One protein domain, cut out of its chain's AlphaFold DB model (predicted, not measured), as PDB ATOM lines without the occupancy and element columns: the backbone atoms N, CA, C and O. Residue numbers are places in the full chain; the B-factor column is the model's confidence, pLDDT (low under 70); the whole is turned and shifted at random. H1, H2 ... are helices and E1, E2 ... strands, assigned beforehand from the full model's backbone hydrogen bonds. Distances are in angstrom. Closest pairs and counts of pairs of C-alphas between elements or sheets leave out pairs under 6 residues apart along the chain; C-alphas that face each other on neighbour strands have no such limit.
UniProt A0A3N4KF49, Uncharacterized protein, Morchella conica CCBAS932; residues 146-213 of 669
ATOM      1  N   ARG A 146     142.881 325.747 167.150       87.62
ATOM      2  CA  ARG A 146     143.302 326.952 166.405       87.62
ATOM      3  C   ARG A 146     144.296 327.845 167.153       87.62
ATOM      4  O   ARG A 146     144.820 328.795 166.567       87.62
ATOM      5  N   GLN A 147     144.608 327.537 168.412       92.12
ATOM      6  CA  GLN A 147     145.603 328.276 169.203       92.12
ATOM      7  C   GLN A 147     147.014 328.272 168.576       92.12
ATOM      8  O   GLN A 147     147.633 329.338 168.542       92.12
ATOM      9  N   PRO A 148     147.518 327.163 167.988       93.69
ATOM     10  CA  PRO A 148     148.826 327.166 167.324       93.69
ATOM     11  C   PRO A 148     148.889 328.106 166.111       93.69
ATOM     12  O   PRO A 148     149.912 328.745 165.868       93.69
ATOM     13  N   LEU A 149     147.788 328.234 165.359       92.19
ATOM     14  CA  LEU A 149     147.705 329.139 164.209       92.19
ATOM     15  C   LEU A 149     147.715 330.606 164.654       92.19
ATOM     16  O   LEU A 149     148.424 331.424 164.068       92.19
ATOM     17  N   LEU A 150     146.965 330.933 165.709       90.56
ATOM     18  CA  LEU A 150     146.947 332.277 166.286       90.56
ATOM     19  C   LEU A 150     148.333 332.679 166.807       90.56
ATOM     20  O   LEU A 150     148.768 333.811 166.594       90.56
ATOM     21  N   GLU A 151     149.048 331.743 167.429       92.94
ATOM     22  CA  GLU A 151     150.414 331.972 167.894       92.94
ATOM     23  C   GLU A 151     151.387 332.193 166.729       92.94
ATOM     24  O   GLU A 151     152.185 333.130 166.758       92.94
ATOM     25  N   LYS A 152     151.250 331.434 165.635       94.31
ATOM     26  CA  LYS A 152     152.034 331.657 164.409       94.31
ATOM     27  C   LYS A 152     151.768 333.037 163.791       94.31
ATOM     28  O   LYS A 152     152.707 333.705 163.361       94.31
ATOM     29  N   ILE A 153     150.518 333.508 163.792       92.62
ATOM     30  CA  ILE A 153     150.163 334.859 163.321       92.62
ATOM     31  C   ILE A 153     150.792 335.934 164.219       92.62
ATOM     32  O   ILE A 153     151.353 336.903 163.704       92.62
ATOM     33  N   ARG A 154     150.764 335.760 165.547       91.50
ATOM     34  CA  ARG A 154     151.429 336.685 166.482       91.50
ATOM     35  C   ARG A 154     152.938 336.735 166.259       91.50
ATOM     36  O   ARG A 154     153.499 337.828 166.223       91.50
ATOM     37  N   GLN A 155     153.579 335.586 166.054       94.06
ATOM     38  CA  GLN A 155     155.012 335.512 165.757       94.06
ATOM     39  C   GLN A 155     155.360 336.225 164.445       94.06
ATOM     40  O   GLN A 155     156.316 337.000 164.408       94.06
ATOM     41  N   LEU A 156     154.556 336.050 163.389       91.50
ATOM     42  CA  LEU A 156     154.745 336.769 162.122       91.50
ATOM     43  C   LEU A 156     154.576 338.286 162.290       91.50
ATOM     44  O   LEU A 156     155.398 339.054 161.795       91.50
ATOM     45  N   GLN A 157     153.567 338.729 163.045       87.69
ATOM     46  CA  GLN A 157     153.372 340.152 163.340       87.69
ATOM     47  C   GLN A 157     154.534 340.746 164.151       87.69
ATOM     48  O   GLN A 157     154.937 341.885 163.899       87.69
ATOM     49  N   GLN A 158     155.083 339.994 165.108       89.31
ATOM     50  CA  GLN A 158     156.251 340.411 165.886       89.31
ATOM     51  C   GLN A 158     157.515 340.484 165.027       89.31
ATOM     52  O   GLN A 158     158.250 341.467 165.131       89.31
ATOM     53  N   ARG A 159     157.741 339.503 164.143       91.56
ATOM     54  CA  ARG A 159     158.870 339.503 163.204       91.56
ATOM     55  C   ARG A 159     158.814 340.702 162.259       91.56
ATOM     56  O   ARG A 159     159.781 341.450 162.186       91.56
ATOM     57  N   GLN A 160     157.663 340.960 161.641       86.12
ATOM     58  CA  GLN A 160     157.476 342.137 160.783       86.12
ATOM     59  C   GLN A 160     157.689 343.450 161.549       86.12
ATOM     60  O   GLN A 160     158.312 344.378 161.044       86.12
ATOM     61  N   LYS A 161     157.206 343.544 162.797       85.56
ATOM     62  CA  LYS A 161     157.444 344.723 163.642       85.56
ATOM     63  C   LYS A 161     158.937 344.929 163.924       85.56
ATOM     64  O   LYS A 161     159.385 346.073 163.960       85.56
ATOM     65  N   ALA A 162     159.689 343.847 164.127       87.81
ATOM     66  CA  ALA A 162     161.134 343.903 164.322       87.81
ATOM     67  C   ALA A 162     161.868 344.336 163.042       87.81
ATOM     68  O   ALA A 162     162.735 345.202 163.118       87.81
ATOM     69  N   GLU A 163     161.474 343.813 161.877       89.38
ATOM     70  CA  GLU A 163     162.032 344.194 160.570       89.38
ATOM     71  C   GLU A 163     161.768 345.679 160.255       89.38
ATOM     72  O   GLU A 163     162.698 346.415 159.926       89.38
ATOM     73  N   CYS A 164     160.544 346.179 160.474       83.56
ATOM     74  CA  CYS A 164     160.241 347.607 160.310       83.56
ATOM     75  C   CYS A 164     161.043 348.498 161.271       83.56
ATOM     76  O   CYS A 164     161.487 349.580 160.888       83.56
ATOM     77  N   ALA A 165     161.241 348.063 162.519       85.06
ATOM     78  CA  ALA A 165     162.066 348.795 163.478       85.06
ATOM     79  C   ALA A 165     163.550 348.815 163.066       85.06
ATOM     80  O   ALA A 165     164.227 349.825 163.260       85.06
ATOM     81  N   GLU A 166     164.050 347.726 162.475       90.31
ATOM     82  CA  GLU A 166     165.420 347.630 161.969       90.31
ATOM     83  C   GLU A 166     165.640 348.540 160.750       90.31
ATOM     84  O   GLU A 166     166.621 349.285 160.713       90.31
ATOM     85  N   LEU A 167     164.691 348.576 159.809       87.50
ATOM     86  CA  LEU A 167     164.712 349.499 158.668       87.50
ATOM     87  C   LEU A 167     164.638 350.964 159.106       87.50
ATOM     88  O   LEU A 167     165.409 351.796 158.629       87.50
ATOM     89  N   ALA A 168     163.760 351.286 160.058       86.44
ATOM     90  CA  ALA A 168     163.649 352.637 160.597       86.44
ATOM     91  C   ALA A 168     164.952 353.084 161.284       86.44
ATOM     92  O   ALA A 168     165.367 354.235 161.146       86.44
ATOM     93  N   LYS A 169     165.637 352.162 161.971       90.00
ATOM     94  CA  LYS A 169     166.963 352.412 162.542       90.00
ATOM     95  C   LYS A 169     168.018 352.637 161.455       90.00
ATOM     96  O   LYS A 169     168.746 353.618 161.544       90.00
ATOM     97  N   LYS A 170     168.064 351.795 160.414       90.81
ATOM     98  CA  LYS A 170     168.977 351.971 159.267       90.81
ATOM     99  C   LYS A 170     168.790 353.327 158.590       90.81
ATOM    100  O   LYS A 170     169.777 353.970 158.250       90.81
ATOM    101  N   LEU A 171     167.545 353.783 158.439       88.38
ATOM    102  CA  LEU A 171     167.238 355.103 157.890       88.38
ATOM    103  C   LEU A 171     167.779 356.228 158.783       88.38
ATOM    104  O   LEU A 171     168.386 357.167 158.279       88.38
ATOM    105  N   VAL A 172     167.604 356.130 160.104       91.75
ATOM    106  CA  VAL A 172     168.184 357.105 161.041       91.75
ATOM    107  C   VAL A 172     169.707 357.099 160.997       91.75
ATOM    108  O   VAL A 172     170.299 358.172 160.917       91.75
ATOM    109  N   ASP A 173     170.332 355.923 160.986       89.69
ATOM    110  CA  ASP A 173     171.787 355.787 160.885       89.69
ATOM    111  C   ASP A 173     172.306 356.369 159.556       89.69
ATOM    112  O   ASP A 173     173.377 356.973 159.522       89.69
ATOM    113  N   LEU A 174     171.550 356.228 158.459       91.38
ATOM    114  CA  LEU A 174     171.881 356.822 157.163       91.38
ATOM    115  C   LEU A 174     171.787 358.353 157.207       91.38
ATOM    116  O   LEU A 174     172.719 359.021 156.772       91.38
ATOM    117  N   ILE A 175     170.710 358.908 157.772       88.81
ATOM    118  CA  ILE A 175     170.535 360.364 157.908       88.81
ATOM    119  C   ILE A 175     171.625 360.954 158.813       88.81
ATOM    120  O   ILE A 175     172.168 362.006 158.495       88.81
ATOM    121  N   GLN A 176     171.993 360.269 159.899       89.06
ATOM    122  CA  GLN A 176     173.068 360.706 160.801       89.06
ATOM    123  C   GLN A 176     174.464 360.650 160.162       89.06
ATOM    124  O   GLN A 176     175.347 361.392 160.580       89.06
ATOM    125  N   LYS A 177     174.685 359.776 159.169       88.75
ATOM    126  CA  LYS A 177     175.953 359.697 158.422       88.75
ATOM    127  C   LYS A 177     176.115 360.802 157.382       88.75
ATOM    128  O   LYS A 177     177.235 361.030 156.936       88.75
ATOM    129  N   VAL A 178     175.029 361.451 156.964       92.19
ATOM    130  CA  VAL A 178     175.110 362.622 156.088       92.19
ATOM    131  C   VAL A 178     175.521 363.812 156.954       92.19
ATOM    132  O   VAL A 178     174.755 364.242 157.817       92.19
ATOM    133  N   ASP A 179     176.743 364.313 156.744       67.19
ATOM    134  CA  ASP A 179     177.291 365.469 157.462       67.19
ATOM    135  C   ASP A 179     176.277 366.628 157.463       67.19
ATOM    136  O   ASP A 179     175.905 367.146 156.409       67.19
ATOM    137  N   GLY A 180     175.804 367.018 158.654       83.94
ATOM    138  CA  GLY A 180     174.882 368.148 158.839       83.94
ATOM    139  C   GLY A 180     173.651 367.892 159.716       83.94
ATOM    140  O   GLY A 180     172.998 368.855 160.105       83.94
ATOM    141  N   TYR A 181     173.332 366.645 160.084       83.12
ATOM    142  CA  TYR A 181     172.175 366.344 160.944       83.12
ATOM    143  C   TYR A 181     172.589 365.950 162.368       83.12
ATOM    144  O   TYR A 181     172.760 364.776 162.688       83.12
ATOM    145  N   GLU A 182     172.705 366.941 163.256       79.75
ATOM    146  CA  GLU A 182     173.103 366.723 164.661       79.75
ATOM    147  C   GLU A 182     172.007 366.078 165.528       79.75
ATOM    148  O   GLU A 182     172.303 365.520 166.586       79.75
ATOM    149  N   TYR A 183     170.737 366.124 165.102       81.00
ATOM    150  CA  TYR A 183     169.629 365.573 165.882       81.00
ATOM    151  C   TYR A 183     168.624 364.813 165.016       81.00
ATOM    152  O   TYR A 183     167.744 365.399 164.385       81.00
ATOM    153  N   VAL A 184     168.721 363.482 165.033       89.06
ATOM    154  CA  VAL A 184     167.721 362.583 164.446       89.06
ATOM    155  C   VAL A 184     167.164 361.690 165.544       89.06
ATOM    156  O   VAL A 184     167.913 360.940 166.174       89.06
ATOM    157  N   LYS A 185     165.850 361.756 165.781       86.62
ATOM    158  CA  LYS A 185     165.173 360.951 166.804       86.62
ATOM    159  C   LYS A 185     164.003 360.175 166.212       86.62
ATOM    160  O   LYS A 185     163.118 360.743 165.575       86.62
ATOM    161  N   LEU A 186     163.974 358.877 166.501       88.06
ATOM    162  CA  LEU A 186     162.802 358.028 166.307       88.06
ATOM    163  C   LEU A 186     161.805 358.264 167.443       88.06
ATOM    164  O   LEU A 186     162.130 358.103 168.622       88.06
ATOM    165  N   GLY A 187     160.592 358.669 167.081       83.69
ATOM    166  CA  GLY A 187     159.446 358.787 167.969       83.69
ATOM    167  C   GLY A 187     158.399 357.721 167.651       83.69
ATOM    168  O   GLY A 187     158.072 357.473 166.491       83.69
ATOM    169  N   ASN A 188     157.824 357.117 168.689       78.00
ATOM    170  CA  ASN A 188     156.646 356.270 168.522       78.00
ATOM    171  C   ASN A 188     155.429 357.175 168.283       78.00
ATOM    172  O   ASN A 188     155.084 357.984 169.148       78.00
ATOM    173  N   GLY A 189     154.791 357.068 167.115       79.06
ATOM    174  CA  GLY A 189     153.526 357.748 166.853       79.06
ATOM    175  C   GLY A 189     152.414 357.144 167.712       79.06
ATOM    176  O   GLY A 189     152.263 355.927 167.770       79.06
ATOM    177  N   SER A 190     151.635 357.985 168.395       45.97
ATOM    178  CA  SER A 190     150.549 357.559 169.294       45.97
ATOM    179  C   SER A 190     149.255 357.158 168.579       45.97
ATOM    180  O   SER A 190     148.325 356.697 169.233       45.97
ATOM    181  N   GLN A 191     149.174 357.310 167.255       44.56
ATOM    182  CA  GLN A 191     147.991 356.966 166.468       44.56
ATOM    183  C   GLN A 191     148.374 356.018 165.325       44.56
ATOM    184  O   GLN A 191     149.358 356.252 164.625       44.56
ATOM    185  N   LEU A 192     147.616 354.922 165.203       47.25
ATOM    186  CA  LEU A 192     147.663 353.916 164.129       47.25
ATOM    187  C   LEU A 192     149.071 353.428 163.737       47.25
ATOM    188  O   LEU A 192     149.540 353.669 162.635       47.25
ATOM    189  N   SER A 193     149.739 352.677 164.622       54.69
ATOM    190  CA  SER A 193     150.942 351.864 164.316       54.69
ATOM    191  C   SER A 193     152.059 352.540 163.492       54.69
ATOM    192  O   SER A 193     152.829 351.844 162.834       54.69
ATOM    193  N   GLY A 194     152.148 353.872 163.513       46.09
ATOM    194  CA  GLY A 194     153.102 354.626 162.710       46.09
ATOM    195  C   GLY A 194     154.388 354.939 163.467       46.09
ATOM    196  O   GLY A 194     154.361 355.315 164.644       46.09
ATOM    197  N   LEU A 195     155.526 354.813 162.787       65.12
ATOM    198  CA  LEU A 195     156.811 355.314 163.279       65.12
ATOM    199  C   LEU A 195     157.011 356.739 162.755       65.12
ATOM    200  O   LEU A 195     156.809 357.003 161.568       65.12
ATOM    201  N   LYS A 196     157.395 357.660 163.643       72.06
ATOM    202  CA  LYS A 196     157.718 359.045 163.289       72.06
ATOM    203  C   LYS A 196     159.222 359.248 163.388       72.06
ATOM    204  O   LYS A 196     159.814 358.944 164.422       72.06
ATOM    205  N   THR A 197     159.827 359.820 162.358       62.22
ATOM    206  CA  THR A 197     161.229 360.253 162.405       62.22
ATOM    207  C   THR A 197     161.263 361.771 162.421       62.22
ATOM    208  O   THR A 197     160.680 362.414 161.549       62.22
ATOM    209  N   VAL A 198     161.921 362.337 163.434       64.88
ATOM    210  CA  VAL A 198     162.121 363.783 163.579       64.88
ATOM    211  C   VAL A 198     163.581 364.094 163.292       64.88
ATOM    212  O   VAL A 198     164.466 363.549 163.955       64.88
ATOM    213  N   VAL A 199     163.820 364.975 162.323       63.69
ATOM    214  CA  VAL A 199     165.154 365.444 161.926       63.69
ATOM    215  C   VAL A 199     165.244 366.945 162.208       63.69
ATOM    216  O   VAL A 199     164.342 367.692 161.823       63.69
ATOM    217  N   GLY A 200     166.289 367.385 162.914       33.47
ATOM    218  CA  GLY A 200     166.474 368.781 163.314       33.47
ATOM    219  C   GLY A 200     167.715 369.438 162.711       33.47
ATOM    220  O   GLY A 200     168.830 369.017 163.011       33.47
ATOM    221  N   TRP A 201     167.496 370.509 161.938       33.34
ATOM    222  CA  TRP A 201     168.435 371.618 161.689       33.34
ATOM    223  C   TRP A 201     167.634 372.836 161.196       33.34
ATOM    224  O   TRP A 201     167.052 372.759 160.121       33.34
ATOM    225  N   TYR A 202     167.535 373.914 161.993       34.22
ATOM    226  CA  TYR A 202     166.767 375.167 161.761       34.22
ATOM    227  C   TYR A 202     165.274 375.063 161.336       34.22
ATOM    228  O   TYR A 202     164.543 376.039 161.468       34.22
ATOM    229  N   PHE A 203     164.784 373.888 160.935       37.81
ATOM    230  CA  PHE A 203     163.415 373.549 160.560       37.81
ATOM    231  C   PHE A 203     163.112 372.110 161.009       37.81
ATOM    232  O   PHE A 203     163.976 371.232 160.957       37.81
ATOM    233  N   HIS A 204     161.887 371.863 161.478       41.41
ATOM    234  CA  HIS A 204     161.428 370.534 161.884       41.41
ATOM    235  C   HIS A 204     160.872 369.774 160.677       41.41
ATOM    236  O   HIS A 204     159.813 370.132 160.166       41.41
ATOM    237  N   PHE A 205     161.535 368.692 160.266       45.75
ATOM    238  CA  PHE A 205     160.969 367.733 159.315       45.75
ATOM    239  C   PHE A 205     160.407 366.523 160.068       45.75
ATOM    240  O   PHE A 205     161.102 365.910 160.884       45.75
ATOM    241  N   VAL A 206     159.138 366.195 159.803       60.31
ATOM    242  CA  VAL A 206     158.442 365.034 160.373       60.31
ATOM    243  C   VAL A 206     158.029 364.116 159.231       60.31
ATOM    244  O   VAL A 206     157.062 364.394 158.528       60.31
ATOM    245  N   CYS A 207     158.737 363.000 159.073       62.72
ATOM    246  CA  CYS A 207     158.275 361.908 158.220       62.72
ATOM    247  C   CYS A 207     157.480 360.917 159.075       62.72
ATOM    248  O   CYS A 207     157.914 360.542 160.170       62.72
ATOM    249  N   SER A 208     156.318 360.491 158.580       55.28
ATOM    250  CA  SER A 208     155.479 359.473 159.214       55.28
ATOM    251  C   SER A 208     155.359 358.284 158.274       55.28
ATOM    252  O   SER A 208     154.883 358.441 157.156       55.28
ATOM    253  N   ALA A 209     155.774 357.104 158.728       62.75
ATOM    254  CA  ALA A 209     155.529 355.853 158.019       62.75
ATOM    255  C   ALA A 209     154.314 355.166 158.653       62.75
ATOM    256  O   ALA A 209     154.340 354.869 159.852       62.75
ATOM    257  N   SER A 210     153.253 354.935 157.880       49.94
ATOM    258  CA  SER A 210     152.070 354.176 158.303       49.94
ATOM    259  C   SER A 210     152.125 352.741 157.776       49.94
ATOM    260  O   SER A 210     152.695 352.458 156.726       49.94
ATOM    261  N   LYS A 211     151.542 351.813 158.541       51.53
ATOM    262  CA  LYS A 211     151.418 350.402 158.165       51.53
ATOM    263  C   LYS A 211     150.105 350.178 157.412       51.53
ATOM    264  O   LYS A 211     149.045 350.440 157.975       51.53
ATOM    265  N   GLU A 212     150.171 349.574 156.229       40.78
ATOM    266  CA  GLU A 212     149.015 348.983 155.540       40.78
ATOM    267  C   GLU A 212     149.212 347.466 155.375       40.78
ATOM    268  O   GLU A 212     150.331 346.985 155.212       40.78
ATOM    269  N   CYS A 213     148.139 346.677 155.505       37.56
ATOM    270  CA  CYS A 213     148.208 345.212 155.438       37.56
ATOM    271  C   CYS A 213     148.135 344.699 153.984       37.56
ATOM    272  O   CYS A 213     147.328 345.177 153.187       37.56
TER     273      CYS A 213
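This is residues 146 to 213 of the 669 residues of an uncharacterized protein of Morchella conica CCBAS932 (UniProt A0A3N4KF49). One long helix, H1, lies with its later part along one face of a small sheet of three strands, E1, E2 and E3, while its first residues, 146 to 160, stick out beyond the sheet as a free arm that gives the whole its length. No named helix covers the other face of the sheet, and the two form two layers, a helix on one face of a sheet. The printed part has 68 residues, with one named helix followed by three named strands in the order H1, E1, E2, E3; the sheet is ordered E1 - E2 - E3, is antiparallel throughout and is a meander, each strand the antiparallel neighbour of the one before. The class is mixed, helices and strands. The whole is loose, with a radius of gyration of the C-alphas of 15.4 A, and spans 54 by 23 by 15 A.

H1, residues 146 to 177, is on the sheet formed by E1, residues 183 to 188, E2, residues 195 to 201, and E3, residues 203 to 209. Its height over the sheet is 8.3 A. It lies over E1 and E2 and runs along the strands, at 8 degrees to E1 on the local plane. The closest C-alphas of H1 and E1 are those of Val 172 and Val 184, 6.5 A apart; those of H1 and E2 are Val 172 and Thr 197, 7.8 A apart. In H1 every O i to N i+4 pair is within hydrogen-bond range. E1 and E2 form a hairpin, antiparallel at 159 degrees, with N 187 and O 196 at 2.8 A. E2 and E3 form a second hairpin, antiparallel at 163 degrees, with N 203 and O 201 at 2.7 A. E1 and E3 are the edge strands and are apart.

H1 begins at C-alpha 146, (143.302, 326.952, 166.405), and ends at C-alpha 177, (175.953, 359.697, 158.422), 46.9 A away. E1 is 16.2 A long from first to last C-alpha, E2 is 20.1 A and E3 is 19.5 A. E3 ends at C-alpha 209, (155.529, 355.853, 158.019).

The two C-alphas farthest apart are those of Arg 146 and Tyr 202, at 53.8 A. Without residues 146 to 160, which stand free, the body spans 35 by 20 by 13 A. The printed part has no cut. The links H1 to E1 and E2 to E3 are tight, and E1 to E2 is short. The mean pLDDT of the printed part is 74.7; residue 179, residues 190 to 195 and residues 197 to 213 are under 70.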